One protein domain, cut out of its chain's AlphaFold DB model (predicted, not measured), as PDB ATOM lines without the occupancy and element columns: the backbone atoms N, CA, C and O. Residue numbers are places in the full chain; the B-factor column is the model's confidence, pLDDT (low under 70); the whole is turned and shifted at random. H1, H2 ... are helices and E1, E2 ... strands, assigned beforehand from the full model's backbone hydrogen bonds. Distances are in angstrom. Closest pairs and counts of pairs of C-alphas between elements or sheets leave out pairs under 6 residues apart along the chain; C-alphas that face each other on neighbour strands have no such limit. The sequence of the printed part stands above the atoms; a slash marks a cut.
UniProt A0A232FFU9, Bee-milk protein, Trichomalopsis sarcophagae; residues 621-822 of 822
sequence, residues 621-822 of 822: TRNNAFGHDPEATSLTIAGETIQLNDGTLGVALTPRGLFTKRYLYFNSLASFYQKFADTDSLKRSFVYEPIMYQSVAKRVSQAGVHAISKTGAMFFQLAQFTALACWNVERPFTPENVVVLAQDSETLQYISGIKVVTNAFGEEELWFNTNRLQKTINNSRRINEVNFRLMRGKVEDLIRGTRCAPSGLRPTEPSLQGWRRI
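Overview. This is residues 621 to 822 of the 822 residues of the protein "Bee-milk protein" of Trichomalopsis sarcophagae (UniProt A0A232FFU9). Three twisted antiparallel sheets fan out like part of a propeller, their strands E3, E7 and E11 gathered at the inner ends; the sheets E7 E8 E9 E10 and E11 E12 E13 are partly face to face as a sandwich, and the sheet E3 E4 E5 E6 E14 meets them through E3. A small hairpin, E1 and E2, packs with H2 beyond one end of E11, H3 sits by both sheets of the sandwich near the other end, and residues 683 to 688 stick out beside the first sheet. The printed part has 202 residues, with 14 named strands and 3 named helices in the order E1 E2 E3 E4 E5 H1 E6 E7 E8 E9 E10 E11 E12 H2 E13 H3 E14. The class is mostly strand, though only 90 residues are in named elements. The whole is compact, with a radius of gyration of the C-alphas of 16.9 A and spans of 51 by 45 by 31 A.

Along the chain. After residues 621 to 633, which hold no named element, E1 is residues 634 to 637, starting at C-alpha 634 (18.403, -33.706, 48.390), and E2 is 640 to 643. E3 is 648 to 653, 14.3 A long, E4 is 663 to 668, 16.9 A, and E5 is 675 to 678. H1 is 679 to 683, and E6 is 692 to 695. E7 is 706 to 708, E8 is 713 to 718, 15.5 A, E9 is 723 to 728, 16.9 A, and E10 is 739 to 743. E11, residues 750 to 758, spans 23.7 A from C-alpha 750 (11.727, -46.623, 48.805) and bends by 52 degrees at residue 753. E12 is 764 to 771, 23.0 A, H2 is 773 to 777, E13 is 788 to 794, 20.6 A, and H3 is 795 to 799. E14, residues 819 to 821, ends at C-alpha 821 (9.950, -29.874, 23.713).

Arrangement. In the sheet E3 E4 E5 E6 E14, E3 E4 E5 form a meander, each strand the antiparallel neighbour of the one before; N 652 is 2.9 A from O 665 across the hairpin E3 and E4. E14, an edge strand, is antiparallel to E6, with N 694 and O 820 2.8 A apart. H1 only grazes this sheet, with residues 679 to 682. E3 and E7 come closest at the C-alphas of Ala 652 and Ala 707, 5.4 A apart. E7 E8 E9 E10 form a second meander, strongly twisted; N 716 and O 725, between E8 and E9, are 3.0 A apart. This sheet and E11 E12 E13 form a sandwich, two sheets face to face, with best planes 22 degrees apart. Their closest approach at E7 and E11 is 5.4 A, between the C-alphas of Ala 707 and Lys 755. N 755 and O 767, between E11 and E12, are 2.8 A apart, and N 768 and O 791, between E12 and E13, 2.9 A. H3 is on both sheets: 8.9 A high over E7 E8 E9 E10, only just over E9 with three C-alphas, and 4.5 A high over E11 E12 E13, but over none of its strands. In the hairpin E1 and E2, N 635 and O 642 are 2.9 A apart; the closest C-alphas of E2 and H2 are those of Ile 642 and Gln 774, 6.1 A apart. In H1, H2 and H3 every O i to N i+4 pair is within hydrogen-bond range.

Size, cuts and confidence. The C-alphas of Val 687 and Asn 784 are the two farthest apart, 53.4 A, while those of Thr 621 and Ile 822, the chain's last residue, are 8.0 A apart. The printed part has no cut. The link from H3 to E14, residues 800 to 818, is long. The mean pLDDT of the printed part is 95.4, and no printed residue is under 70.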
ATOM      1  N   THR A 621      21.254 -34.382  26.620       87.25
ATOM      2  CA  THR A 621      20.969 -33.324  25.638       87.25
ATOM      3  C   THR A 621      21.352 -31.949  26.190       87.25
ATOM      4  O   THR A 621      21.535 -31.766  27.397       87.25
ATOM      5  N   ARG A 622      21.409 -30.935  25.315       85.25
ATOM      6  CA  ARG A 622      21.695 -29.539  25.709       85.25
ATOM      7  C   ARG A 622      20.710 -28.984  26.747       85.25
ATOM      8  O   ARG A 622      21.094 -28.138  27.544       85.25
ATOM      9  N   ASN A 623      19.473 -29.483  26.749       88.69
ATOM     10  CA  ASN A 623      18.404 -29.091  27.672       88.69
ATOM     11  C   ASN A 623      18.234 -30.077  28.845       88.69
ATOM     12  O   ASN A 623      17.162 -30.150  29.440       88.69
ATOM     13  N   ASN A 624      19.282 -30.839  29.180       93.00
ATOM     14  CA  ASN A 624      19.321 -31.750  30.326       93.00
ATOM     15  C   ASN A 624      18.224 -32.838  30.308       93.00
ATOM     16  O   ASN A 624      17.549 -33.080  31.314       93.00
ATOM     17  N   ALA A 625      18.013 -33.515  29.173       94.56
ATOM     18  CA  ALA A 625      17.036 -34.607  29.102       94.56
ATOM     19  C   ALA A 625      17.322 -35.736  30.108       94.56
ATOM     20  O   ALA A 625      16.381 -36.254  30.707       94.56
ATOM     21  N   PHE A 626      18.591 -36.072  30.353       96.50
ATOM     22  CA  PHE A 626      18.961 -37.282  31.091       96.50
ATOM     23  C   PHE A 626      19.688 -37.065  32.426       96.50
ATOM     24  O   PHE A 626      19.816 -38.025  33.190       96.50
ATOM     25  N   GLY A 627      20.156 -35.849  32.723       96.00
ATOM     26  CA  GLY A 627      20.814 -35.513  33.992       96.00
ATOM     27  C   GLY A 627      19.850 -35.125  35.116       96.00
ATOM     28  O   GLY A 627      18.628 -35.135  34.948       96.00
ATOM     29  N   HIS A 628      20.413 -34.814  36.282       96.25
ATOM     30  CA  HIS A 628      19.682 -34.351  37.467       96.25
ATOM     31  C   HIS A 628      19.337 -32.855  37.393       96.25
ATOM     32  O   HIS A 628      19.966 -32.100  36.651       96.25
ATOM     33  N   ASP A 629      18.375 -32.417  38.204       96.19
ATOM     34  CA  ASP A 629      18.089 -31.006  38.464       96.19
ATOM     35  C   ASP A 629      18.717 -30.597  39.816       96.19
ATOM     36  O   ASP A 629      18.466 -31.271  40.818       96.19
ATOM     37  N   PRO A 630      19.498 -29.497  39.908       94.00
ATOM     38  CA  PRO A 630      20.190 -29.104  41.147       94.00
ATOM     39  C   PRO A 630      19.278 -28.867  42.362       94.00
ATOM     40  O   PRO A 630      19.710 -29.004  43.500       94.00
ATOM     41  N   GLU A 631      18.012 -28.524  42.122       95.31
ATOM     42  CA  GLU A 631      16.966 -28.334  43.139       95.31
ATOM     43  C   GLU A 631      16.428 -29.647  43.744       95.31
ATOM     44  O   GLU A 631      15.686 -29.607  44.723       95.31
ATOM     45  N   ALA A 632      16.769 -30.803  43.167       96.88
ATOM     46  CA  ALA A 632      16.191 -32.107  43.495       96.88
ATOM     47  C   ALA A 632      17.225 -33.137  43.995       96.88
ATOM     48  O   ALA A 632      16.900 -34.320  44.113       96.88
ATOM     49  N   THR A 633      18.454 -32.708  44.295       96.31
ATOM     50  CA  THR A 633      19.569 -33.572  44.733       96.31
ATOM     51  C   THR A 633      19.425 -34.081  46.171       96.31
ATOM     52  O   THR A 633      19.890 -35.171  46.506       96.31
ATOM     53  N   SER A 634      18.724 -33.323  47.017       97.31
ATOM     54  CA  SER A 634      18.403 -33.706  48.390       97.31
ATOM     55  C   SER A 634      17.109 -34.521  48.433       97.31
ATOM     56  O   SER A 634      16.027 -34.007  48.134       97.31
ATOM     57  N   LEU A 635      17.205 -35.786  48.842       96.38
ATOM     58  CA  LEU A 635      16.077 -36.706  48.977       96.38
ATOM     59  C   LEU A 635      15.939 -37.144  50.439       96.38
ATOM     60  O   LEU A 635      16.826 -37.789  50.988       96.38
ATOM     61  N   THR A 636      14.816 -36.807  51.069       96.56
ATOM     62  CA  THR A 636      14.491 -37.226  52.441       96.56
ATOM     63  C   THR A 636      13.448 -38.332  52.415       96.56
ATOM     64  O   THR A 636      12.397 -38.159  51.813       96.56
ATOM     65  N   ILE A 637      13.719 -39.458  53.076       97.25
ATOM     66  CA  ILE A 637      12.813 -40.612  53.167       97.25
ATOM     67  C   ILE A 637      12.679 -40.997  54.640       97.25
ATOM     68  O   ILE A 637      13.678 -41.260  55.308       97.25
ATOM     69  N   ALA A 638      11.448 -41.041  55.156       94.88
ATOM     70  CA  ALA A 638      11.151 -41.419  56.545       94.88
ATOM     71  C   ALA A 638      12.029 -40.694  57.602       94.88
ATOM     72  O   ALA A 638      12.474 -41.299  58.575       94.88
ATOM     73  N   GLY A 639      12.302 -39.400  57.386       93.62
ATOM     74  CA  GLY A 639      13.100 -38.549  58.280       93.62
ATOM     75  C   GLY A 639      14.619 -38.566  58.054       93.62
ATOM     76  O   GLY A 639      15.312 -37.729  58.624       93.62
ATOM     77  N   GLU A 640      15.149 -39.451  57.205       96.50
ATOM     78  CA  GLU A 640      16.576 -39.487  56.855       96.50
ATOM     79  C   GLU A 640      16.821 -38.880  55.469       96.50
ATOM     80  O   GLU A 640      16.231 -39.308  54.476       96.50
ATOM     81  N   THR A 641      17.712 -37.889  55.401       96.75
ATOM     82  CA  THR A 641      18.120 -37.230  54.151       96.75
ATOM     83  C   THR A 641      19.371 -37.875  53.569       96.75
ATOM     84  O   THR A 641      20.320 -38.166  54.292       96.75
ATOM     85  N   ILE A 642      19.377 -38.041  52.249       96.19
ATOM     86  CA  ILE A 642      20.515 -38.457  51.429       96.19
ATOM     87  C   ILE A 642      20.724 -37.451  50.291       96.19
ATOM     88  O   ILE A 642      19.773 -36.817  49.832       96.19
ATOM     89  N   GLN A 643      21.969 -37.306  49.840       95.25
ATOM     90  CA  GLN A 643      22.323 -36.490  48.675       95.25
ATOM     91  C   GLN A 643      22.646 -37.415  47.501       95.25
ATOM     92  O   GLN A 643      23.531 -38.264  47.615       95.25
ATOM     93  N   LEU A 644      21.923 -37.264  46.393       93.12
ATOM     94  CA  LEU A 644      22.092 -38.047  45.171       93.12
ATOM     95  C   LEU A 644      21.961 -37.130  43.953       93.12
ATOM     96  O   LEU A 644      20.994 -36.386  43.833       93.12
ATOM     97  N   ASN A 645      22.894 -37.243  43.011       95.62
ATOM     98  CA  ASN A 645      22.865 -36.503  41.743       95.62
ATOM     99  C   ASN A 645      22.423 -37.411  40.580       95.62
ATOM    100  O   ASN A 645      22.790 -37.191  39.425       95.62
ATOM    101  N   ASP A 646      21.669 -38.465  40.900       95.88
ATOM    102  CA  ASP A 646      21.268 -39.519  39.977       95.88
ATOM    103  C   ASP A 646      20.389 -38.962  38.849       95.88
ATOM    104  O   ASP A 646      19.294 -38.425  39.067       95.88
ATOM    105  N   GLY A 647      20.885 -39.134  37.624       96.81
ATOM    106  CA  GLY A 647      20.176 -38.863  36.384       96.81
ATOM    107  C   GLY A 647      19.073 -39.885  36.116       96.81
ATOM    108  O   GLY A 647      18.404 -40.375  37.029       96.81
ATOM    109  N   THR A 648      18.855 -40.189  34.839       97.12
ATOM    110  CA  THR A 648      17.735 -41.028  34.386       97.12
ATOM    111  C   THR A 648      17.746 -42.397  35.049       97.12
ATOM    112  O   THR A 648      18.700 -43.158  34.912       97.12
ATOM    113  N   LEU A 649      16.652 -42.699  35.750       97.31
ATOM    114  CA  LEU A 649      16.453 -43.940  36.493       97.31
ATOM    115  C   LEU A 649      15.135 -44.592  36.091       97.31
ATOM    116  O   LEU A 649      15.109 -45.734  35.630       97.31
ATOM    117  N   GLY A 650      14.037 -43.863  36.287       96.56
ATOM    118  CA  GLY A 650      12.715 -44.315  35.909       96.56
ATOM    119  C   GLY A 650      12.591 -44.305  34.398       96.56
ATOM    120  O   GLY A 650      12.766 -43.258  33.778       96.56
ATOM    121  N   VAL A 651      12.285 -45.460  33.815       97.88
ATOM    122  CA  VAL A 651      12.032 -45.635  32.383       97.88
ATOM    123  C   VAL A 651      10.936 -46.685  32.236       97.88
ATOM    124  O   VAL A 651      11.026 -47.737  32.867       97.88
ATOM    125  N   ALA A 652       9.927 -46.412  31.409       97.94
ATOM    126  CA  ALA A 652       8.848 -47.343  31.092       97.94
ATOM    127  C   ALA A 652       8.350 -47.145  29.654       97.94
ATOM    128  O   ALA A 652       8.277 -46.023  29.149       97.94
ATOM    129  N   LEU A 653       7.974 -48.242  29.000       97.62
ATOM    130  CA  LEU A 653       7.354 -48.230  27.676       97.62
ATOM    131  C   LEU A 653       5.834 -48.252  27.807       97.62
ATOM    132  O   LEU A 653       5.289 -49.027  28.593       97.62
ATOM    133  N   THR A 654       5.136 -47.475  26.981       97.38
ATOM    134  CA  THR A 654       3.701 -47.698  26.771       97.38
ATOM    135  C   THR A 654       3.471 -49.107  26.210       97.38
ATOM    136  O   THR A 654       4.312 -49.605  25.454       97.38
ATOM    137  N   PRO A 655       2.352 -49.778  26.520       94.50
ATOM    138  CA  PRO A 655       1.993 -51.058  25.905       94.50
ATOM    139  C   PRO A 655       1.663 -50.888  24.409       94.50
ATOM    140  O   PRO A 655       1.367 -49.784  23.938       94.50
ATOM    141  N   ARG A 656       1.714 -51.983  23.636       92.19
ATOM    142  CA  ARG A 656       1.288 -51.973  22.223       92.19
ATOM    143  C   ARG A 656      -0.205 -51.638  22.119       92.19
ATOM    144  O   ARG A 656      -1.002 -52.135  22.906       92.19
ATOM    145  N   GLY A 657      -0.581 -50.829  21.128       91.94
ATOM    146  CA  GLY A 657      -1.986 -50.523  20.825       91.94
ATOM    147  C   GLY A 657      -2.683 -49.534  21.769       91.94
ATOM    148  O   GLY A 657      -3.868 -49.275  21.574       91.94
ATOM    149  N   LEU A 658      -1.982 -48.963  22.760       93.94
ATOM    150  CA  LEU A 658      -2.500 -47.829  23.543       93.94
ATOM    151  C   LEU A 658      -2.484 -46.531  22.725       93.94
ATOM    152  O   LEU A 658      -3.445 -45.774  22.746       93.94
ATOM    153  N   PHE A 659      -1.408 -46.329  21.965       95.12
ATOM    154  CA  PHE A 659      -1.248 -45.260  20.982       95.12
ATOM    155  C   PHE A 659      -0.836 -45.859  19.628       95.12
ATOM    156  O   PHE A 659      -0.462 -47.031  19.538       95.12
ATOM    157  N   THR A 660      -0.859 -45.040  18.575       94.06
ATOM    158  CA  THR A 660      -0.397 -45.408  17.219       94.06
ATOM    159  C   THR A 660       1.096 -45.742  17.149       94.06
ATOM    160  O   THR A 660       1.509 -46.531  16.303       94.06
ATOM    161  N   LYS A 661       1.898 -45.170  18.053       94.25
ATOM    162  CA  LYS A 661       3.335 -45.423  18.222       94.25
ATOM    163  C   LYS A 661       3.615 -45.919  19.638       94.25
ATOM    164  O   LYS A 661       2.817 -45.708  20.551       94.25
ATOM    165  N   ARG A 662       4.777 -46.537  19.852       95.50
ATOM    166  CA  ARG A 662       5.297 -46.762  21.208       95.50
ATOM    167  C   ARG A 662       5.977 -45.478  21.694       95.50
ATOM    168  O   ARG A 662       6.667 -44.801  20.931       95.50
ATOM    169  N   TYR A 663       5.783 -45.156  22.968       98.06
ATOM    170  CA  TYR A 663       6.437 -44.033  23.634       98.06
ATOM    171  C   TYR A 663       7.218 -44.542  24.843       98.06
ATOM    172  O   TYR A 663       6.731 -45.373  25.615       98.06
ATOM    173  N   LEU A 664       8.434 -44.026  24.996       98.56
ATOM    174  CA  LEU A 664       9.286 -44.246  26.154       98.56
ATOM    175  C   LEU A 664       9.095 -43.067  27.108       98.56
ATOM    176  O   LEU A 664       9.501 -41.947  26.798       98.56
ATOM    177  N   TYR A 665       8.491 -43.315  28.263       98.56
ATOM    178  CA  TYR A 665       8.436 -42.356  29.362       98.56
ATOM    179  C   TYR A 665       9.657 -42.536  30.255       98.56
ATOM    180  O   TYR A 665      10.085 -43.663  30.499       98.56
ATOM    181  N   PHE A 666      10.209 -41.442  30.777       98.31
ATOM    182  CA  PHE A 666      11.376 -41.484  31.652       98.31
ATOM    183  C   PHE A 666      11.469 -40.285  32.604       98.31
ATOM    184  O   PHE A 666      10.837 -39.249  32.398       98.31
ATOM    185  N   ASN A 667      12.270 -40.423  33.659       97.69
ATOM    186  CA  ASN A 667      12.656 -39.334  34.551       97.69
ATOM    187  C   ASN A 667      14.000 -39.616  35.231       97.69
ATOM    188  O   ASN A 667      14.402 -40.768  35.422       97.69
ATOM    189  N   SER A 668      14.658 -38.542  35.660       97.75
ATOM    190  CA  SER A 668      15.796 -38.623  36.575       97.75
ATOM    191  C   SER A 668      15.325 -38.824  38.011       97.75
ATOM    192  O   SER A 668      14.242 -38.343  38.361       97.75
ATOM    193  N   LEU A 669      16.111 -39.525  38.835       97.31
ATOM    194  CA  LEU A 669      15.782 -39.698  40.256       97.31
ATOM    195  C   LEU A 669      15.847 -38.347  40.974       97.31
ATOM    196  O   LEU A 669      14.875 -37.937  41.602       97.31
ATOM    197  N   ALA A 670      16.945 -37.612  40.804       97.69
ATOM    198  CA  ALA A 670      17.071 -36.235  41.264       97.69
ATOM    199  C   ALA A 670      16.376 -35.269  40.281       97.69
ATOM    200  O   ALA A 670      17.018 -34.445  39.634       97.69
ATOM    201  N   SER A 671      15.055 -35.412  40.109       97.44
ATOM    202  CA  SER A 671      14.205 -34.508  39.316       97.44
ATOM    203  C   SER A 671      12.719 -34.617  39.678       97.44
ATOM    204  O   SER A 671      12.180 -35.696  39.946       97.44
ATOM    205  N   PHE A 672      12.013 -33.489  39.589       97.00
ATOM    206  CA  PHE A 672      10.557 -33.421  39.748       97.00
ATOM    207  C   PHE A 672       9.781 -33.573  38.428       97.00
ATOM    208  O   PHE A 672       8.558 -33.696  38.459       97.00
ATOM    209  N   TYR A 673      10.449 -33.572  37.271       96.94
ATOM    210  CA  TYR A 673       9.779 -33.574  35.967       96.94
ATOM    211  C   TYR A 673       9.576 -34.982  35.401       96.94
ATOM    212  O   TYR A 673      10.401 -35.879  35.601       96.94
ATOM    213  N   GLN A 674       8.496 -35.169  34.644       97.69
ATOM    214  CA  GLN A 674       8.351 -36.318  33.751       97.69
ATOM    215  C   GLN A 674       8.863 -35.946  32.360       97.69
ATOM    216  O   GLN A 674       8.759 -34.792  31.943       97.69
ATOM    217  N   LYS A 675       9.419 -36.919  31.638       97.75
ATOM    218  CA  LYS A 675       9.866 -36.780  30.251       97.75
ATOM    219  C   LYS A 675       9.317 -37.935  29.408       97.75
ATOM    220  O   LYS A 675       8.988 -38.993  29.949       97.75
ATOM    221  N   PHE A 676       9.190 -37.739  28.097       98.06
ATOM    222  CA  PHE A 676       8.929 -38.833  27.158       98.06
ATOM    223  C   PHE A 676       9.462 -38.551  25.751       98.06
ATOM    224  O   PHE A 676       9.724 -37.403  25.390       98.06
ATOM    225  N   ALA A 677       9.602 -39.614  24.959       97.75
ATOM    226  CA  ALA A 677       9.937 -39.578  23.538       97.75
ATOM    227  C   ALA A 677       9.171 -40.671  22.778       97.75
ATOM    228  O   ALA A 677       8.798 -41.689  23.367       97.75
ATOM    229  N   ASP A 678       8.952 -40.495  21.475       96.50
ATOM    230  CA  ASP A 678       8.524 -41.600  20.615       96.50
ATOM    231  C   ASP A 678       9.694 -42.574  20.403       96.50
ATOM    232  O   ASP A 678      10.847 -42.166  20.234       96.50
ATOM    233  N   THR A 679       9.432 -43.880  20.404       97.62
ATOM    234  CA  THR A 679      10.520 -44.862  20.273       97.62
ATOM    235  C   THR A 679      11.157 -44.848  18.889       97.62
ATOM    236  O   THR A 679      12.296 -45.273  18.743       97.62
ATOM    237  N   ASP A 680      10.460 -44.360  17.864       96.25
ATOM    238  CA  ASP A 680      10.956 -44.367  16.488       96.25
ATOM    239  C   ASP A 680      12.051 -43.318  16.268       96.25
ATOM    240  O   ASP A 680      13.037 -43.599  15.581       96.25
ATOM    241  N   SER A 681      11.937 -42.134  16.878       96.06
ATOM    242  CA  SER A 681      13.026 -41.155  16.907       96.06
ATOM    243  C   SER A 681      14.206 -41.652  17.751       96.06
ATOM    244  O   SER A 681      15.349 -41.535  17.310       96.06
ATOM    245  N   LEU A 682      13.953 -42.330  18.880       97.31
ATOM    246  CA  LEU A 682      15.003 -42.986  19.672       97.31
ATOM    247  C   LEU A 682      15.741 -44.092  18.889       97.31
ATOM    248  O   LEU A 682      16.968 -44.131  18.906       97.31
ATOM    249  N   LYS A 683      15.031 -44.953  18.146       96.94
ATOM    250  CA  LYS A 683      15.623 -46.004  17.287       96.94
ATOM    251  C   LYS A 683      16.521 -45.435  16.184       96.94
ATOM    252  O   LYS A 683      17.370 -46.151  15.671       96.94
ATOM    253  N   ARG A 684      16.355 -44.158  15.820       96.06
ATOM    254  CA  ARG A 684      17.162 -43.453  14.809       96.06
ATOM    255  C   ARG A 684      18.159 -42.449  15.407       96.06
ATOM    256  O   ARG A 684      18.799 -41.708  14.656       96.06
ATOM    257  N   SER A 685      18.337 -42.435  16.734       95.75
ATOM    258  CA  SER A 685      19.147 -41.415  17.419       95.75
ATOM    259  C   SER A 685      20.660 -41.521  17.189       95.75
ATOM    260  O   SER A 685      21.410 -40.625  17.558       95.75
ATOM    261  N   PHE A 686      21.115 -42.580  16.512       93.44
ATOM    262  CA  PHE A 686      22.485 -42.709  16.015       93.44
ATOM    263  C   PHE A 686      22.790 -41.825  14.784       93.44
ATOM    264  O   PHE A 686      23.951 -41.731  14.390       93.44
ATOM    265  N   VAL A 687      21.774 -41.195  14.170       93.62
ATOM    266  CA  VAL A 687      21.917 -40.232  13.050       93.62
ATOM    267  C   VAL A 687      21.174 -38.916  13.303       93.62
ATOM    268  O   VAL A 687      21.666 -37.865  12.895       93.62
ATOM    269  N   TYR A 688      20.005 -38.944  13.950       93.19
ATOM    270  CA  TYR A 688      19.133 -37.771  14.097       93.19
ATOM    271  C   TYR A 688      18.893 -37.407  15.565       93.19
ATOM    272  O   TYR A 688      18.739 -38.292  16.400       93.19
ATOM    273  N   GLU A 689      18.773 -36.116  15.879       90.62
ATOM    274  CA  GLU A 689      18.343 -35.684  17.216       90.62
ATOM    275  C   GLU A 689      16.903 -36.185  17.484       90.62
ATOM    276  O   GLU A 689      16.002 -35.888  16.686       90.62
ATOM    277  N   PRO A 690      16.653 -36.953  18.560       94.12
ATOM    278  CA  PRO A 690      15.322 -37.469  18.869       94.12
ATOM    279  C   PRO A 690      14.364 -36.365  19.332       94.12
ATOM    280  O   PRO A 690      14.771 -35.269  19.718       94.12
ATOM    281  N   ILE A 691      13.059 -36.647  19.305       93.38
ATOM    282  CA  ILE A 691      12.039 -35.691  19.748       93.38
ATOM    283  C   ILE A 691      11.653 -36.023  21.188       93.38
ATOM    284  O   ILE A 691      11.074 -37.072  21.462       93.38
ATOM    285  N   MET A 692      11.978 -35.114  22.107       96.12
ATOM    286  CA  MET A 692      11.737 -35.277  23.537       96.12
ATOM    287  C   MET A 692      10.840 -34.183  24.089       96.12
ATOM    288  O   MET A 692      10.934 -33.020  23.696       96.12
ATOM    289  N   TYR A 693      10.010 -34.557  25.052       97.56
ATOM    290  CA  TYR A 693       9.136 -33.655  25.783       97.56
ATOM    291  C   TYR A 693       9.401 -33.759  27.282       97.56
ATOM    292  O   TYR A 693       9.620 -34.851  27.799       97.56
ATOM    293  N   GLN A 694       9.341 -32.628  27.982       97.75
ATOM    294  CA  GLN A 694       9.378 -32.525  29.440       97.75
ATOM    295  C   GLN A 694       8.090 -31.878  29.950       97.75
ATOM    296  O   GLN A 694       7.581 -30.941  29.330       97.75
ATOM    297  N   SER A 695       7.576 -32.348  31.086       97.69
ATOM    298  CA  SER A 695       6.426 -31.737  31.743       97.69
ATOM    299  C   SER A 695       6.742 -30.299  32.169       97.69
ATOM    300  O   SER A 695       7.841 -29.987  32.626       97.69
ATOM    301  N   VAL A 696       5.769 -29.404  32.022       96.00
ATOM    302  CA  VAL A 696       5.823 -28.047  32.584       96.00
ATOM    303  C   VAL A 696       5.522 -28.104  34.083       96.00
ATOM    304  O   VAL A 696       6.177 -27.432  34.876       96.00
ATOM    305  N   ALA A 697       4.576 -28.959  34.486       94.25
ATOM    306  CA  ALA A 697       4.303 -29.244  35.887       94.25
ATOM    307  C   ALA A 697       5.433 -30.073  36.526       94.25
ATOM    308  O   ALA A 697       5.918 -31.050  35.942       94.25
ATOM    309  N   LYS A 698       5.804 -29.702  37.757       95.31
ATOM    310  CA  LYS A 698       6.635 -30.504  38.663       95.31
ATOM    311  C   LYS A 698       5.749 -31.473  39.454       95.31
ATOM    312  O   LYS A 698       4.653 -31.104  39.873       95.31
ATOM    313  N   ARG A 699       6.237 -32.686  39.720       94.88
ATOM    314  CA  ARG A 699       5.726 -33.524  40.817       94.88
ATOM    315  C   ARG A 699       6.048 -32.868  42.159       94.88
ATOM    316  O   ARG A 699       7.057 -32.187  42.292       94.88
ATOM    317  N   VAL A 700       5.252 -33.185  43.177       94.56
ATOM    318  CA  VAL A 700       5.518 -32.795  44.575       94.56
ATOM    319  C   VAL A 700       6.738 -33.496  45.192       94.56
ATOM    320  O   VAL A 700       7.145 -33.154  46.294       94.56
ATOM    321  N   SER A 701       7.309 -34.504  44.524       95.69
ATOM    322  CA  SER A 701       8.414 -35.319  45.036       95.69
ATOM    323  C   SER A 701       9.250 -35.920  43.906       95.69
ATOM    324  O   SER A 701       8.752 -36.087  42.784       95.69
ATOM    325  N   GLN A 702      10.498 -36.286  44.207       97.31
ATOM    326  CA  GLN A 702      11.278 -37.184  43.359       97.31
ATOM    327  C   GLN A 702      10.530 -38.510  43.154       97.31
ATOM    328  O   GLN A 702       9.833 -39.000  44.050       97.31
ATOM    329  N   ALA A 703      10.711 -39.105  41.976       94.94
ATOM    330  CA  ALA A 703      10.180 -40.417  41.635       94.94
ATOM    331  C   ALA A 703      11.323 -41.340  41.202       94.94
ATOM    332  O   ALA A 703      12.205 -40.931  40.452       94.94
ATOM    333  N   GLY A 704      11.304 -42.582  41.682       90.44
ATOM    334  CA  GLY A 704      12.271 -43.605  41.296       90.44
ATOM    335  C   GLY A 704      11.891 -44.276  39.977       90.44
ATOM    336  O   GLY A 704      11.793 -43.643  38.928       90.44
ATOM    337  N   VAL A 705      11.684 -45.587  40.044       97.00
ATOM    338  CA  VAL A 705      11.219 -46.408  38.919       97.00
ATOM    339  C   VAL A 705       9.717 -46.255  38.651       97.00
ATOM    340  O   VAL A 705       8.958 -45.831  39.526       97.00
ATOM    341  N   HIS A 706       9.285 -46.639  37.447       96.62
ATOM    342  CA  HIS A 706       7.875 -46.694  37.055       96.62
ATOM    343  C   HIS A 706       7.578 -47.841  36.090       96.62
ATOM    344  O   HIS A 706       8.480 -48.364  35.441       96.62
ATOM    345  N   ALA A 707       6.305 -48.232  36.025       98.19
ATOM    346  CA  ALA A 707       5.774 -49.234  35.099       98.19
ATOM    347  C   ALA A 707       4.399 -48.785  34.578       98.19
ATOM    348  O   ALA A 707       3.687 -48.064  35.278       98.19
ATOM    349  N   ILE A 708       4.022 -49.196  33.363       98.44
ATOM    350  CA  ILE A 708       2.763 -48.806  32.704       98.44
ATOM    351  C   ILE A 708       1.943 -50.063  32.392       98.44
ATOM    352  O   ILE A 708       2.449 -51.000  31.782       98.44
ATOM    353  N   SER A 709       0.675 -50.064  32.799       97.94
ATOM    354  CA  SER A 709      -0.302 -51.127  32.508       97.94
ATOM    355  C   SER A 709      -0.900 -51.034  31.098       97.94
ATOM    356  O   SER A 709      -0.872 -49.974  30.467       97.94
ATOM    357  N   LYS A 710      -1.548 -52.110  30.628       95.56
ATOM    358  CA  LYS A 710      -2.273 -52.193  29.342       95.56
ATOM    359  C   LYS A 710      -3.370 -51.133  29.183       95.56
ATOM    360  O   LYS A 710      -3.764 -50.825  28.063       95.56
ATOM    361  N   THR A 711      -3.847 -50.564  30.293       95.00
ATOM    362  CA  THR A 711      -4.860 -49.491  30.340       95.00
ATOM    363  C   THR A 711      -4.273 -48.077  30.438       95.00
ATOM    364  O   THR A 711      -5.013 -47.118  30.645       95.00
ATOM    365  N   GLY A 712      -2.951 -47.926  30.313       96.69
ATOM    366  CA  GLY A 712      -2.269 -46.631  30.346       96.69
ATOM    367  C   GLY A 712      -2.005 -46.069  31.745       96.69
ATOM    368  O   GLY A 712      -1.354 -45.032  31.858       96.69
ATOM    369  N   ALA A 713      -2.436 -46.735  32.823       98.00
ATOM    370  CA  ALA A 713      -2.056 -46.333  34.174       98.00
ATOM    371  C   ALA A 713      -0.560 -46.604  34.401       98.00
ATOM    372  O   ALA A 713      -0.130 -47.762  34.419       98.00
ATOM    373  N   MET A 714       0.211 -45.526  34.551       98.56
ATOM    374  CA  MET A 714       1.595 -45.504  35.007       98.56
ATOM    375  C   MET A 714       1.621 -45.467  36.535       98.56
ATOM    376  O   MET A 714       0.928 -44.647  37.135       98.56
ATOM    377  N   PHE A 715       2.454 -46.302  37.150       98.69
ATOM    378  CA  PHE A 715       2.666 -46.373  38.595       98.69
ATOM    379  C   PHE A 715       4.083 -45.925  38.945       98.69
ATOM    380  O   PHE A 715       5.032 -46.338  38.281       98.69
ATOM    381  N   PHE A 716       4.232 -45.102  39.983       98.25
ATOM    382  CA  PHE A 716       5.518 -44.579  40.460       98.25
ATOM    383  C   PHE A 716       5.456 -44.220  41.947       98.25
ATOM    384  O   PHE A 716       4.379 -44.053  42.515       98.25
ATOM    385  N   GLN A 717       6.612 -44.067  42.592       97.62
ATOM    386  CA  GLN A 717       6.671 -43.567  43.970       97.62
ATOM    387  C   GLN A 717       6.722 -42.035  44.011       97.62
ATOM    388  O   GLN A 717       7.415 -41.417  43.205       97.62
ATOM    389  N   LEU A 718       6.080 -41.432  45.011       97.25
ATOM    390  CA  LEU A 718       6.447 -40.113  45.531       97.25
ATOM    391  C   LEU A 718       7.365 -40.339  46.740       97.25
ATOM    392  O   LEU A 718       6.887 -40.593  47.848       97.25
ATOM    393  N   ALA A 719       8.681 -40.335  46.512       96.19
ATOM    394  CA  ALA A 719       9.649 -40.914  47.447       96.19
ATOM    395  C   ALA A 719       9.658 -40.235  48.828       96.19
ATOM    396  O   ALA A 719       9.647 -40.926  49.845       96.19
ATOM    397  N   GLN A 720       9.576 -38.900  48.881       95.88
ATOM    398  CA  GLN A 720       9.551 -38.166  50.157       95.88
ATOM    399  C   GLN A 720       8.288 -38.427  50.989       95.88
ATOM    400  O   GLN A 720       8.316 -38.319  52.212       95.88
ATOM    401  N   PHE A 721       7.185 -38.794  50.334       96.31
ATOM    402  CA  PHE A 721       5.905 -39.062  50.986       96.31
ATOM    403  C   PHE A 721       5.731 -40.535  51.368       96.31
ATOM    404  O   PHE A 721       4.700 -40.877  51.943       96.31
ATOM    405  N   THR A 722       6.696 -41.408  51.043       96.88
ATOM    406  CA  THR A 722       6.591 -42.868  51.217       96.88
ATOM    407  C   THR A 722       5.271 -43.411  50.653       96.88
ATOM    408  O   THR A 722       4.510 -44.105  51.328       96.88
ATOM    409  N   ALA A 723       4.947 -42.990  49.426       96.94
ATOM    410  CA  ALA A 723       3.639 -43.196  48.814       96.94
ATOM    411  C   ALA A 723       3.740 -43.779  47.400       96.94
ATOM    412  O   ALA A 723       4.534 -43.312  46.579       96.94
ATOM    413  N   LEU A 724       2.895 -44.768  47.105       98.19
ATOM    414  CA  LEU A 724       2.632 -45.243  45.749       98.19
ATOM    415  C   LEU A 724       1.610 -44.305  45.099       98.19
ATOM    416  O   LEU A 724       0.528 -44.081  45.643       98.19
ATOM    417  N   ALA A 725       1.936 -43.796  43.918       97.81
ATOM    418  CA  ALA A 725       1.074 -42.944  43.117       97.81
ATOM    419  C   ALA A 725       0.896 -43.504  41.701       97.81
ATOM    420  O   ALA A 725       1.640 -44.379  41.247       97.81
ATOM    421  N   CYS A 726      -0.099 -42.980  40.996       98.25
ATOM    422  CA  CYS A 726      -0.334 -43.279  39.595       98.25
ATOM    423  C   CYS A 726      -0.761 -42.046  38.796       98.25
ATOM    424  O   CYS A 726      -1.200 -41.034  39.345       98.25
ATOM    425  N   TRP A 727      -0.665 -42.166  37.476       97.69
ATOM    426  CA  TRP A 727      -1.223 -41.247  36.486       97.69
ATOM    427  C   TRP A 727      -1.566 -42.047  35.227       97.69
ATOM    428  O   TRP A 727      -0.803 -42.932  34.846       97.69
ATOM    429  N   ASN A 728      -2.696 -41.772  34.570       97.50
ATOM    430  CA  ASN A 728      -2.992 -42.400  33.280       97.50
ATOM    431  C   ASN A 728      -2.419 -41.564  32.129       97.50
ATOM    432  O   ASN A 728      -2.813 -40.408  31.971       97.50
ATOM    433  N   VAL A 729      -1.545 -42.159  31.313       96.38
ATOM    434  CA  VAL A 729      -0.850 -41.478  30.205       96.38
ATOM    435  C   VAL A 729      -1.781 -41.001  29.079       96.38
ATOM    436  O   VAL A 729      -1.380 -40.161  28.277       96.38
ATOM    437  N   GLU A 730      -3.030 -41.484  29.026       94.38
ATOM    438  CA  GLU A 730      -4.086 -40.953  28.144       94.38
ATOM    439  C   GLU A 730      -4.544 -39.535  28.551       94.38
ATOM    440  O   GLU A 730      -5.165 -38.829  27.757       94.38
ATOM    441  N   ARG A 731      -4.263 -39.099  29.790       93.38
ATOM    442  CA  ARG A 731      -4.672 -37.795  30.342       93.38
ATOM    443  C   ARG A 731      -3.487 -36.821  30.397       93.38
ATOM    444  O   ARG A 731      -2.369 -37.258  30.658       93.38
ATOM    445  N   PRO A 732      -3.698 -35.496  30.265       93.31
ATOM    446  CA  PRO A 732      -2.642 -34.503  30.484       93.31
ATOM    447  C   PRO A 732      -1.930 -34.682  31.836       93.31
ATOM    448  O   PRO A 732      -2.573 -34.989  32.846       93.31
ATOM    449  N   PHE A 733      -0.609 -34.473  31.860       94.62
ATOM    450  CA  PHE A 733       0.208 -34.578  33.073       94.62
ATOM    451  C   PHE A 733       0.038 -33.319  33.932       94.62
ATOM    452  O   PHE A 733       0.787 -32.348  33.809       94.62
ATOM    453  N   THR A 734      -0.987 -33.328  34.779       92.31
ATOM    454  CA  THR A 734      -1.310 -32.241  35.711       92.31
ATOM    455  C   THR A 734      -1.447 -32.784  37.137       92.31
ATOM    456  O   THR A 734      -1.715 -33.982  37.298       92.31
ATOM    457  N   PRO A 735      -1.278 -31.947  38.180       91.12
ATOM    458  CA  PRO A 735      -1.370 -32.383  39.576       91.12
ATOM    459  C   PRO A 735      -2.679 -33.112  39.902       91.12
ATOM    460  O   PRO A 735      -2.671 -34.084  40.646       91.12
ATOM    461  N   GLU A 736      -3.792 -32.704  39.290       92.06
ATOM    462  CA  GLU A 736      -5.124 -33.270  39.530       92.06
ATOM    463  C   GLU A 736      -5.278 -34.681  38.948       92.06
ATOM    464  O   GLU A 736      -6.164 -35.420  39.372       92.06
ATOM    465  N   ASN A 737      -4.450 -35.064  37.970       94.69
ATOM    466  CA  ASN A 737      -4.454 -36.397  37.360       94.69
ATOM    467  C   ASN A 737      -3.400 -37.342  37.968       94.69
ATOM    468  O   ASN A 737      -3.370 -38.515  37.593       94.69
ATOM    469  N   VAL A 738      -2.568 -36.859  38.900       96.00
ATOM    470  CA  VAL A 738      -1.670 -37.684  39.718       96.00
ATOM    471  C   VAL A 738      -2.399 -38.068  41.005       96.00
ATOM    472  O   VAL A 738      -2.768 -37.210  41.800       96.00
ATOM    473  N   VAL A 739      -2.612 -39.365  41.224       96.69
ATOM    474  CA  VAL A 739      -3.383 -39.882  42.365       96.69
ATOM    475  C   VAL A 739      -2.478 -40.694  43.282       96.69
ATOM    476  O   VAL A 739      -1.802 -41.612  42.825       96.69
ATOM    477  N   VAL A 740      -2.494 -40.397  44.583       96.81
ATOM    478  CA  VAL A 740      -1.892 -41.266  45.607       96.81
ATOM    479  C   VAL A 740      -2.809 -42.469  45.835       96.81
ATOM    480  O   VAL A 740      -3.989 -42.308  46.140       96.81
ATOM    481  N   LEU A 741      -2.263 -43.673  45.670       96.25
ATOM    482  CA  LEU A 741      -2.979 -44.940  45.820       96.25
ATOM    483  C   LEU A 741      -2.841 -45.526  47.226       96.25
ATOM    484  O   LEU A 741      -3.806 -46.062  47.765       96.25
ATOM    485  N   ALA A 742      -1.642 -45.430  47.797       95.88
ATOM    486  CA  ALA A 742      -1.317 -45.909  49.134       95.88
ATOM    487  C   ALA A 742      -0.138 -45.113  49.704       95.88
ATOM    488  O   ALA A 742       0.719 -44.645  48.951       95.88
ATOM    489  N   GLN A 743      -0.081 -44.987  51.027       95.50
ATOM    490  CA  GLN A 743       0.977 -44.280  51.741       95.50
ATOM    491  C   GLN A 743       1.270 -45.001  53.056       95.50
ATOM    492  O   GLN A 743       0.358 -45.224  53.845       95.50
ATOM    493  N   ASP A 744       2.534 -45.360  53.282       94.75
ATOM    494  CA  ASP A 744       2.964 -46.119  54.459       94.75
ATOM    495  C   ASP A 744       4.463 -45.879  54.709       94.75
ATOM    496  O   ASP A 744       5.325 -46.253  53.909       94.75
ATOM    497  N   SER A 745       4.777 -45.246  55.841       94.56
ATOM    498  CA  SER A 745       6.142 -44.871  56.221       94.56
ATOM    499  C   SER A 745       7.018 -46.042  56.678       94.56
ATOM    500  O   SER A 745       8.228 -45.867  56.843       94.56
ATOM    501  N   GLU A 746       6.459 -47.241  56.852       93.25
ATOM    502  CA  GLU A 746       7.192 -48.460  57.188       93.25
ATOM    503  C   GLU A 746       7.355 -49.396  55.982       93.25
ATOM    504  O   GLU A 746       8.457 -49.915  55.756       93.25
ATOM    505  N   THR A 747       6.289 -49.620  55.202       95.38
ATOM    506  CA  THR A 747       6.286 -50.580  54.082       95.38
ATOM    507  C   THR A 747       6.660 -49.968  52.732       95.38
ATOM    508  O   THR A 747       7.268 -50.665  51.918       95.38
ATOM    509  N   LEU A 748       6.411 -48.670  52.512       96.56
ATOM    510  CA  LEU A 748       6.618 -47.972  51.233       96.56
ATOM    511  C   LEU A 748       7.760 -46.933  51.278       96.56
ATOM    512  O   LEU A 748       7.682 -45.902  50.610       96.56
ATOM    513  N   GLN A 749       8.833 -47.190  52.044       97.25
ATOM    514  CA  GLN A 749       9.952 -46.241  52.206       97.25
ATOM    515  C   GLN A 749      10.644 -45.882  50.883       97.25
ATOM    516  O   GLN A 749      10.644 -44.716  50.495       97.25
ATOM    517  N   TYR A 750      11.182 -46.855  50.145       98.06
ATOM    518  CA  TYR A 750      11.727 -46.623  48.805       98.06
ATOM    519  C   TYR A 750      11.345 -47.746  47.845       98.06
ATOM    520  O   TYR A 750      11.699 -48.899  48.086       98.06
ATOM    521  N   ILE A 751      10.646 -47.421  46.753       98.50
ATOM    522  CA  ILE A 751      10.332 -48.371  45.677       98.50
ATOM    523  C   ILE A 751      11.516 -48.392  44.709       98.50
ATOM    524  O   ILE A 751      11.715 -47.468  43.918       98.50
ATOM    525  N   SER A 752      12.317 -49.453  44.770       97.75
ATOM    526  CA  SER A 752      13.546 -49.568  43.980       97.75
ATOM    527  C   SER A 752      13.342 -50.275  42.637       97.75
ATOM    528  O   SER A 752      14.099 -50.013  41.700       97.75
ATOM    529  N   GLY A 753      12.321 -51.127  42.530       98.25
ATOM    530  CA  GLY A 753      11.960 -51.898  41.339       98.25
ATOM    531  C   GLY A 753      10.446 -52.075  41.263       98.25
ATOM    532  O   GLY A 753       9.815 -52.239  42.302       98.25
ATOM    533  N   ILE A 754       9.855 -51.987  40.070       98.62
ATOM    534  CA  ILE A 754       8.402 -52.050  39.840       98.62
ATOM    535  C   ILE A 754       8.121 -52.652  38.462       98.62
ATOM    536  O   ILE A 754       8.834 -52.352  37.504       98.62
ATOM    537  N   LYS A 755       7.098 -53.502  38.371       98.31
ATOM    538  CA  LYS A 755       6.647 -54.200  37.162       98.31
ATOM    539  C   LYS A 755       5.122 -54.250  37.146       98.31
ATOM    540  O   LYS A 755       4.496 -54.380  38.197       98.31
ATOM    541  N   VAL A 756       4.531 -54.203  35.956       98.12
ATOM    542  CA  VAL A 756       3.169 -54.705  35.735       98.12
ATOM    543  C   VAL A 756       3.322 -56.033  35.011       98.12
ATOM    544  O   VAL A 756       3.846 -56.066  33.900       98.12
ATOM    545  N   VAL A 757       2.904 -57.118  35.655       96.62
ATOM    546  CA  VAL A 757       2.956 -58.477  35.103       96.62
ATOM    547  C   VAL A 757       1.538 -58.969  34.840       96.62
ATOM    548  O   VAL A 757       0.594 -58.552  35.507       96.62
ATOM    549  N   THR A 758       1.372 -59.857  33.861       95.00
ATOM    550  CA  THR A 758       0.093 -60.542  33.630       95.00
ATOM    551  C   THR A 758       0.179 -61.939  34.228       95.00
ATOM    552  O   THR A 758       1.056 -62.713  33.848       95.00
ATOM    553  N   ASN A 759      -0.705 -62.256  35.173       91.69
ATOM    554  CA  ASN A 759      -0.739 -63.564  35.818       91.69
ATOM    555  C   ASN A 759      -1.344 -64.644  34.893       91.69
ATOM    556  O   ASN A 759      -1.849 -64.355  33.806       91.69
ATOM    557  N   ALA A 760      -1.326 -65.904  35.336       89.56
ATOM    558  CA  ALA A 760      -1.835 -67.039  34.556       89.56
ATOM    559  C   ALA A 760      -3.339 -66.956  34.199       89.56
ATOM    560  O   ALA A 760      -3.792 -67.675  33.311       89.56
ATOM    561  N   PHE A 761      -4.104 -66.076  34.855       90.38
ATOM    562  CA  PHE A 761      -5.523 -65.828  34.588       90.38
ATOM    563  C   PHE A 761      -5.765 -64.655  33.615       90.38
ATOM    564  O   PHE A 761      -6.912 -64.340  33.308       90.38
ATOM    565  N   GLY A 762      -4.709 -64.003  33.108       91.62
ATOM    566  CA  GLY A 762      -4.813 -62.843  32.212       91.62
ATOM    567  C   GLY A 762      -5.029 -61.501  32.930       91.62
ATOM    568  O   GLY A 762      -5.263 -60.470  32.284       91.62
ATOM    569  N   GLU A 763      -4.946 -61.492  34.261       94.94
ATOM    570  CA  GLU A 763      -5.117 -60.298  35.086       94.94
ATOM    571  C   GLU A 763      -3.783 -59.573  35.281       94.94
ATOM    572  O   GLU A 763      -2.731 -60.201  35.379       94.94
ATOM    573  N   GLU A 764      -3.817 -58.239  35.335       97.38
ATOM    574  CA  GLU A 764      -2.614 -57.451  35.607       97.38
ATOM    575  C   GLU A 764      -2.393 -57.279  37.110       97.38
ATOM    576  O   GLU A 764      -3.251 -56.760  37.829       97.38
ATOM    577  N   GLU A 765      -1.199 -57.644  37.558       97.56
ATOM    578  CA  GLU A 765      -0.708 -57.426  38.911       97.56
ATOM    579  C   GLU A 765       0.443 -56.418  38.870       97.56
ATOM    580  O   GLU A 765       1.392 -56.550  38.093       97.56
ATOM    581  N   LEU A 766       0.373 -55.405  39.729       98.44
ATOM    582  CA  LEU A 766       1.496 -54.531  40.016       98.44
ATOM    583  C   LEU A 766       2.371 -55.230  41.054       98.44
ATOM    584  O   LEU A 766       1.890 -55.502  42.149       98.44
ATOM    585  N   TRP A 767       3.637 -55.477  40.737       98.56
ATOM    586  CA  TRP A 767       4.630 -56.023  41.663       98.56
ATOM    587  C   TRP A 767       5.773 -55.038  41.842       98.56
ATOM    588  O   TRP A 767       6.234 -54.437  40.871       98.56
ATOM    589  N   PHE A 768       6.251 -54.860  43.070       98.62
ATOM    590  CA  PHE A 768       7.357 -53.946  43.333       98.62
ATOM    591  C   PHE A 768       8.185 -54.321  44.561       98.62
ATOM    592  O   PHE A 768       7.673 -54.820  45.560       98.62
ATOM    593  N   ASN A 769       9.486 -54.048  44.482       98.75
ATOM    594  CA  ASN A 769      10.411 -54.189  45.596       98.75
ATOM    595  C   ASN A 769      10.481 -52.875  46.375       98.75
ATOM    596  O   ASN A 769      10.828 -51.835  45.802       98.75
ATOM    597  N   THR A 770      10.220 -52.936  47.681       98.31
ATOM    598  CA  THR A 770      10.535 -51.848  48.606       98.31
ATOM    599  C   THR A 770      11.750 -52.183  49.453       98.31
ATOM    600  O   THR A 770      11.926 -53.307  49.933       98.31
ATOM    601  N   ASN A 771      12.615 -51.191  49.632       97.50
ATOM    602  CA  ASN A 771      13.760 -51.273  50.523       97.50
ATOM    603  C   ASN A 771      13.928 -49.968  51.317       97.50
ATOM    604  O   ASN A 771      13.134 -49.031  51.201       97.50
ATOM    605  N   ARG A 772      14.959 -49.928  52.162       96.50
ATOM    606  CA  ARG A 772      15.337 -48.758  52.964       96.50
ATOM    607  C   ARG A 772      16.626 -48.140  52.412       96.50
ATOM    608  O   ARG A 772      17.695 -48.250  53.024       96.50
ATOM    609  N   LEU A 773      16.546 -47.565  51.209       95.25
ATOM    610  CA  LEU A 773      17.686 -46.991  50.481       95.25
ATOM    611  C   LEU A 773      18.467 -45.979  51.329       95.25
ATOM    612  O   LEU A 773      19.686 -46.085  51.454       95.25
ATOM    613  N   GLN A 774      17.761 -45.046  51.963       96.44
ATOM    614  CA  GLN A 774      18.341 -44.003  52.802       96.44
ATOM    615  C   GLN A 774      19.137 -44.588  53.976       96.44
ATOM    616  O   GLN A 774      20.271 -44.180  54.209       96.44
ATOM    617  N   LYS A 775      18.620 -45.648  54.619       95.88
ATOM    618  CA  LYS A 775      19.341 -46.361  55.685       95.88
ATOM    619  C   LYS A 775      20.553 -47.141  55.186       95.88
ATOM    620  O   LYS A 775      21.487 -47.393  55.943       95.88
ATOM    621  N   THR A 776      20.525 -47.562  53.926       92.12
ATOM    622  CA  THR A 776      21.634 -48.283  53.292       92.12
ATOM    623  C   THR A 776      22.779 -47.323  52.973       92.12
ATOM    624  O   THR A 776      23.923 -47.627  53.291       92.12
ATOM    625  N   ILE A 777      22.469 -46.143  52.429       93.44
ATOM    626  CA  ILE A 777      23.449 -45.081  52.145       93.44
ATOM    627  C   ILE A 777      24.024 -44.493  53.443       93.44
ATOM    628  O   ILE A 777      25.236 -44.346  53.559       93.44
ATOM    629  N   ASN A 778      23.180 -44.234  54.447       94.75
ATOM    630  CA  ASN A 778      23.603 -43.690  55.744       94.75
ATOM    631  C   ASN A 778      24.238 -44.733  56.685       94.75
ATOM    632  O   ASN A 778      24.565 -44.402  57.824       94.75
ATOM    633  N   ASN A 779      24.379 -45.993  56.253       91.69
ATOM    634  CA  ASN A 779      24.859 -47.113  57.074       91.69
ATOM    635  C   ASN A 779      24.103 -47.267  58.422       91.69
ATOM    636  O   ASN A 779      24.675 -47.656  59.439       91.69
ATOM    637  N   SER A 780      22.804 -46.945  58.434       93.94
ATOM    638  CA  SER A 780      21.910 -46.976  59.605       93.94
ATOM    639  C   SER A 780      20.946 -48.179  59.600       93.94
ATOM    640  O   SER A 780      20.089 -48.313  60.480       93.94
ATOM    641  N   ARG A 781      21.065 -49.071  58.605       93.75
ATOM    642  CA  ARG A 781      20.235 -50.276  58.434       93.75
ATOM    643  C   ARG A 781      20.531 -51.317  59.520       93.75
ATOM    644  O   ARG A 781      21.679 -51.690  59.735       93.75
ATOM    645  N   ARG A 782      19.484 -51.840  60.165       95.06
ATOM    646  CA  ARG A 782      19.591 -52.810  61.266       95.06
ATOM    647  C   ARG A 782      19.079 -54.186  60.862       95.06
ATOM    648  O   ARG A 782      17.965 -54.315  60.363       95.06
ATOM    649  N   ILE A 783      19.877 -55.219  61.116       94.88
ATOM    650  CA  ILE A 783      19.625 -56.588  60.638       94.88
ATOM    651  C   ILE A 783      18.502 -57.337  61.379       94.88
ATOM    652  O   ILE A 783      18.005 -58.351  60.898       94.88
ATOM    653  N   ASN A 784      18.081 -56.853  62.547       95.75
ATOM    654  CA  ASN A 784      16.971 -57.420  63.315       95.75
ATOM    655  C   ASN A 784      15.585 -56.901  62.875       95.75
ATOM    656  O   ASN A 784      14.577 -57.499  63.251       95.75
ATOM    657  N   GLU A 785      15.531 -55.841  62.064       96.62
ATOM    658  CA  GLU A 785      14.307 -55.227  61.528       96.62
ATOM    659  C   GLU A 785      14.003 -55.721  60.101       96.62
ATOM    660  O   GLU A 785      14.913 -56.126  59.381       96.62
ATOM    661  N   VAL A 786      12.741 -55.662  59.652       98.25
ATOM    662  CA  VAL A 786      12.378 -55.936  58.246       98.25
ATOM    663  C   VAL A 786      12.842 -54.775  57.364       98.25
ATOM    664  O   VAL A 786      12.408 -53.640  57.549       98.25
ATOM    665  N   ASN A 787      13.720 -55.053  56.399       98.12
ATOM    666  CA  ASN A 787      14.365 -54.040  55.554       98.12
ATOM    667  C   ASN A 787      13.965 -54.113  54.075       98.12
ATOM    668  O   ASN A 787      14.189 -53.146  53.346       98.12
ATOM    669  N   PHE A 788      13.405 -55.243  53.643       98.50
ATOM    670  CA  PHE A 788      13.119 -55.553  52.244       98.50
ATOM    671  C   PHE A 788      11.741 -56.196  52.124       98.50
ATOM    672  O   PHE A 788      11.420 -57.088  52.914       98.50
ATOM    673  N   ARG A 789      10.934 -55.779  51.144       98.56
ATOM    674  CA  ARG A 789       9.617 -56.370  50.863       98.56
ATOM    675  C   ARG A 789       9.373 -56.463  49.364       98.56
ATOM    676  O   ARG A 789       9.708 -55.543  48.626       98.56
ATOM    677  N   LEU A 790       8.727 -57.543  48.937       98.62
ATOM    678  CA  LEU A 790       8.025 -57.597  47.661       98.62
ATOM    679  C   LEU A 790       6.547 -57.364  47.933       98.62
ATOM    680  O   LEU A 790       5.901 -58.155  48.621       98.62
ATOM    681  N   MET A 791       6.041 -56.263  47.401       97.69
ATOM    682  CA  MET A 791       4.647 -55.855  47.473       97.69
ATOM    683  C   MET A 791       3.953 -56.236  46.166       97.69
ATOM    684  O   MET A 791       4.569 -56.161  45.097       97.69
ATOM    685  N   ARG A 792       2.669 -56.587  46.236       96.88
ATOM    686  CA  ARG A 792       1.832 -56.791  45.048       96.88
ATOM    687  C   ARG A 792       0.424 -56.236  45.220       96.88
ATOM    688  O   ARG A 792      -0.039 -56.097  46.346       96.88
ATOM    689  N   GLY A 793      -0.269 -55.985  44.114       96.50
ATOM    690  CA  GLY A 793      -1.707 -55.707  44.111       96.50
ATOM    691  C   GLY A 793      -2.316 -55.758  42.714       96.50
ATOM    692  O   GLY A 793      -1.625 -55.540  41.719       96.50
ATOM    693  N   LYS A 794      -3.617 -56.044  42.620       97.06
ATOM    694  CA  LYS A 794      -4.325 -56.114  41.333       97.06
ATOM    695  C   LYS A 794      -4.471 -54.715  40.732       97.06
ATOM    696  O   LYS A 794      -5.038 -53.821  41.360       97.06
ATOM    697  N   VAL A 795      -3.984 -54.521  39.503       97.62
ATOM    698  CA  VAL A 795      -3.969 -53.211  38.819       97.62
ATOM    699  C   VAL A 795      -5.367 -52.605  38.726       97.62
ATOM    700  O   VAL A 795      -5.528 -51.411  38.969       97.62
ATOM    701  N   GLU A 796      -6.374 -53.425  38.417       95.50
ATOM    702  CA  GLU A 796      -7.762 -52.978  38.286       95.50
ATOM    703  C   GLU A 796      -8.309 -52.397  39.599       95.50
ATOM    704  O   GLU A 796      -8.908 -51.324  39.584       95.50
ATOM    705  N   ASP A 797      -8.062 -53.062  40.732       95.56
ATOM    706  CA  ASP A 797      -8.560 -52.637  42.044       95.56
ATOM    707  C   ASP A 797      -7.819 -51.409  42.573       95.56
ATOM    708  O   ASP A 797      -8.447 -50.494  43.111       95.56
ATOM    709  N   LEU A 798      -6.507 -51.334  42.331       96.56
ATOM    710  CA  LEU A 798      -5.693 -50.160  42.648       96.56
ATOM    711  C   LEU A 798      -6.261 -48.896  41.985       96.56
ATOM    712  O   LEU A 798      -6.493 -47.891  42.664       96.56
ATOM    713  N   ILE A 799      -6.533 -48.948  40.675       96.31
ATOM    714  CA  ILE A 799      -6.999 -47.781  39.907       96.31
ATOM    715  C   ILE A 799      -8.518 -47.559  39.976       96.31
ATOM    716  O   ILE A 799      -8.984 -46.502  39.535       96.31
ATOM    717  N   ARG A 800      -9.298 -48.496  40.534       95.06
ATOM    718  CA  ARG A 800     -10.768 -48.425  40.596       95.06
ATOM    719  C   ARG A 800     -11.238 -47.129  41.270       95.06
ATOM    720  O   ARG A 800     -10.780 -46.752  42.353       95.06
ATOM    721  N   GLY A 801     -12.148 -46.417  40.601       94.12
ATOM    722  CA  GLY A 801     -12.692 -45.139  41.078       94.12
ATOM    723  C   GLY A 801     -11.689 -43.974  41.125       94.12
ATOM    724  O   GLY A 801     -11.989 -42.950  41.732       94.12
ATOM    725  N   THR A 802     -10.505 -44.101  40.515       96.00
ATOM    726  CA  THR A 802      -9.493 -43.030  40.452       96.00
ATOM    727  C   THR A 802      -9.394 -42.419  39.053       96.00
ATOM    728  O   THR A 802      -9.829 -43.007  38.064       96.00
ATOM    729  N   ARG A 803      -8.712 -41.272  38.932       95.94
ATOM    730  CA  ARG A 803      -8.334 -40.695  37.627       95.94
ATOM    731  C   ARG A 803      -7.294 -41.529  36.864       95.94
ATOM    732  O   ARG A 803      -7.101 -41.291  35.675       95.94
ATOM    733  N   CYS A 804      -6.665 -42.519  37.498       97.00
ATOM    734  CA  CYS A 804      -5.779 -43.460  36.815       97.00
ATOM    735  C   CYS A 804      -6.546 -44.528  36.022       97.00
ATOM    736  O   CYS A 804      -5.971 -45.140  35.123       97.00
ATOM    737  N   ALA A 805      -7.841 -44.728  36.300       95.75
ATOM    738  CA  ALA A 805      -8.687 -45.579  35.475       95.75
ATOM    739  C   ALA A 805      -8.754 -45.045  34.024       95.75
ATOM    740  O   ALA A 805      -8.818 -43.816  33.830       95.75
ATOM    741  N   PRO A 806      -8.746 -45.944  33.014       90.56
ATOM    742  CA  PRO A 806      -8.815 -45.571  31.602       90.56
ATOM    743  C   PRO A 806     -10.045 -44.711  31.324       90.56
ATOM    744  O   PRO A 806     -11.106 -44.901  31.922       90.56
ATOM    745  N   SER A 807      -9.907 -43.735  30.426       80.38
ATOM    746  CA  SER A 807     -10.949 -42.712  30.255       80.38
ATOM    747  C   SER A 807     -12.138 -43.158  29.392       80.38
ATOM    748  O   SER A 807     -13.137 -42.448  29.311       80.38
ATOM    749  N   GLY A 808     -12.021 -44.308  28.721       79.81
ATOM    750  CA  GLY A 808     -12.937 -44.766  27.670       79.81
ATOM    751  C   GLY A 808     -12.668 -44.114  26.308       79.81
ATOM    752  O   GLY A 808     -12.863 -44.752  25.276       79.81
ATOM    753  N   LEU A 809     -12.135 -42.889  26.294       77.56
ATOM    754  CA  LEU A 809     -11.605 -42.227  25.106       77.56
ATOM    755  C   LEU A 809     -10.131 -42.615  24.929       77.56
ATOM    756  O   LEU A 809      -9.309 -42.330  25.799       77.56
ATOM    757  N   ARG A 810      -9.791 -43.237  23.796       82.62
ATOM    758  CA  ARG A 810      -8.406 -43.575  23.440       82.62
ATOM    759  C   ARG A 810      -7.867 -42.588  22.403       82.62
ATOM    760  O   ARG A 810      -8.212 -42.725  21.227       82.62
ATOM    761  N   PRO A 811      -7.073 -41.576  22.795       87.94
ATOM    762  CA  PRO A 811      -6.400 -40.716  21.831       87.94
ATOM    763  C   PRO A 811      -5.329 -41.507  21.067       87.94
ATOM    764  O   PRO A 811      -4.754 -42.465  21.575       87.94
ATOM    765  N   THR A 812      -5.044 -41.109  19.828       92.25
ATOM    766  CA  THR A 812      -4.076 -41.801  18.956       92.25
ATOM    767  C   THR A 812      -2.615 -41.528  19.317       92.25
ATOM    768  O   THR A 812      -1.745 -42.324  18.954       92.25
ATOM    769  N   GLU A 813      -2.343 -40.430  20.022       94.25
ATOM    770  CA  GLU A 813      -1.031 -39.994  20.512       94.25
ATOM    771  C   GLU A 813      -1.183 -39.340  21.910       94.25
ATOM    772  O   GLU A 813      -2.286 -38.900  22.258       94.25
ATOM    773  N   PRO A 814      -0.114 -39.249  22.729       94.31
ATOM    774  CA  PRO A 814      -0.136 -38.541  24.008       94.31
ATOM    775  C   PRO A 814      -0.504 -37.060  23.863       94.31
ATOM    776  O   PRO A 814      -0.030 -36.372  22.958       94.31
ATOM    777  N   SER A 815      -1.283 -36.526  24.810       92.31
ATOM    778  CA  SER A 815      -1.571 -35.088  24.841       92.31
ATOM    779  C   SER A 815      -0.308 -34.276  25.140       92.31
ATOM    780  O   SER A 815       0.315 -34.451  26.189       92.31
ATOM    781  N   LEU A 816       0.025 -33.333  24.253       94.44
ATOM    782  CA  LEU A 816       1.114 -32.365  24.446       94.44
ATOM    783  C   LEU A 816       0.728 -31.191  25.369       94.44
ATOM    784  O   LEU A 816       1.556 -30.323  25.649       94.44
ATOM    785  N   GLN A 817      -0.506 -31.149  25.882       92.81
ATOM    786  CA  GLN A 817      -0.920 -30.134  26.850       92.81
ATOM    787  C   GLN A 817      -0.111 -30.269  28.149       92.81
ATOM    788  O   GLN A 817      -0.100 -31.326  28.777       92.81
ATOM    789  N   GLY A 818       0.545 -29.183  28.565       92.81
ATOM    790  CA  GLY A 818       1.416 -29.186  29.744       92.81
ATOM    791  C   GLY A 818       2.817 -29.752  29.490       92.81
ATOM    792  O   GLY A 818       3.536 -30.008  30.455       92.81
ATOM    793  N   TRP A 819       3.225 -29.914  28.228       97.19
ATOM    794  CA  TRP A 819       4.561 -30.369  27.838       97.19
ATOM    795  C   TRP A 819       5.311 -29.306  27.030       97.19
ATOM    796  O   TRP A 819       4.725 -28.582  26.228       97.19
ATOM    797  N   ARG A 820       6.633 -29.243  27.206       96.06
ATOM    798  CA  ARG A 820       7.555 -28.479  26.352       96.06
ATOM    799  C   ARG A 820       8.513 -29.433  25.649       96.06
ATOM    800  O   ARG A 820       8.949 -30.404  26.263       96.06
ATOM    801  N   ARG A 821       8.862 -29.155  24.392       95.25
ATOM    802  CA  ARG A 821       9.950 -29.874  23.713       95.25
ATOM    803  C   ARG A 821      11.291 -29.479  24.345       95.25
ATOM    804  O   ARG A 821      11.475 -28.302  24.663       95.25
ATOM    805  N   ILE A 822      12.191 -30.446  24.517       93.38
ATOM    806  CA  ILE A 822      13.569 -30.262  25.010       93.38
ATOM    807  C   ILE A 822      14.593 -30.870  24.049       93.38
ATOM    808  O   ILE A 822      14.173 -31.628  23.148       93.38
TER     809      ILE A 822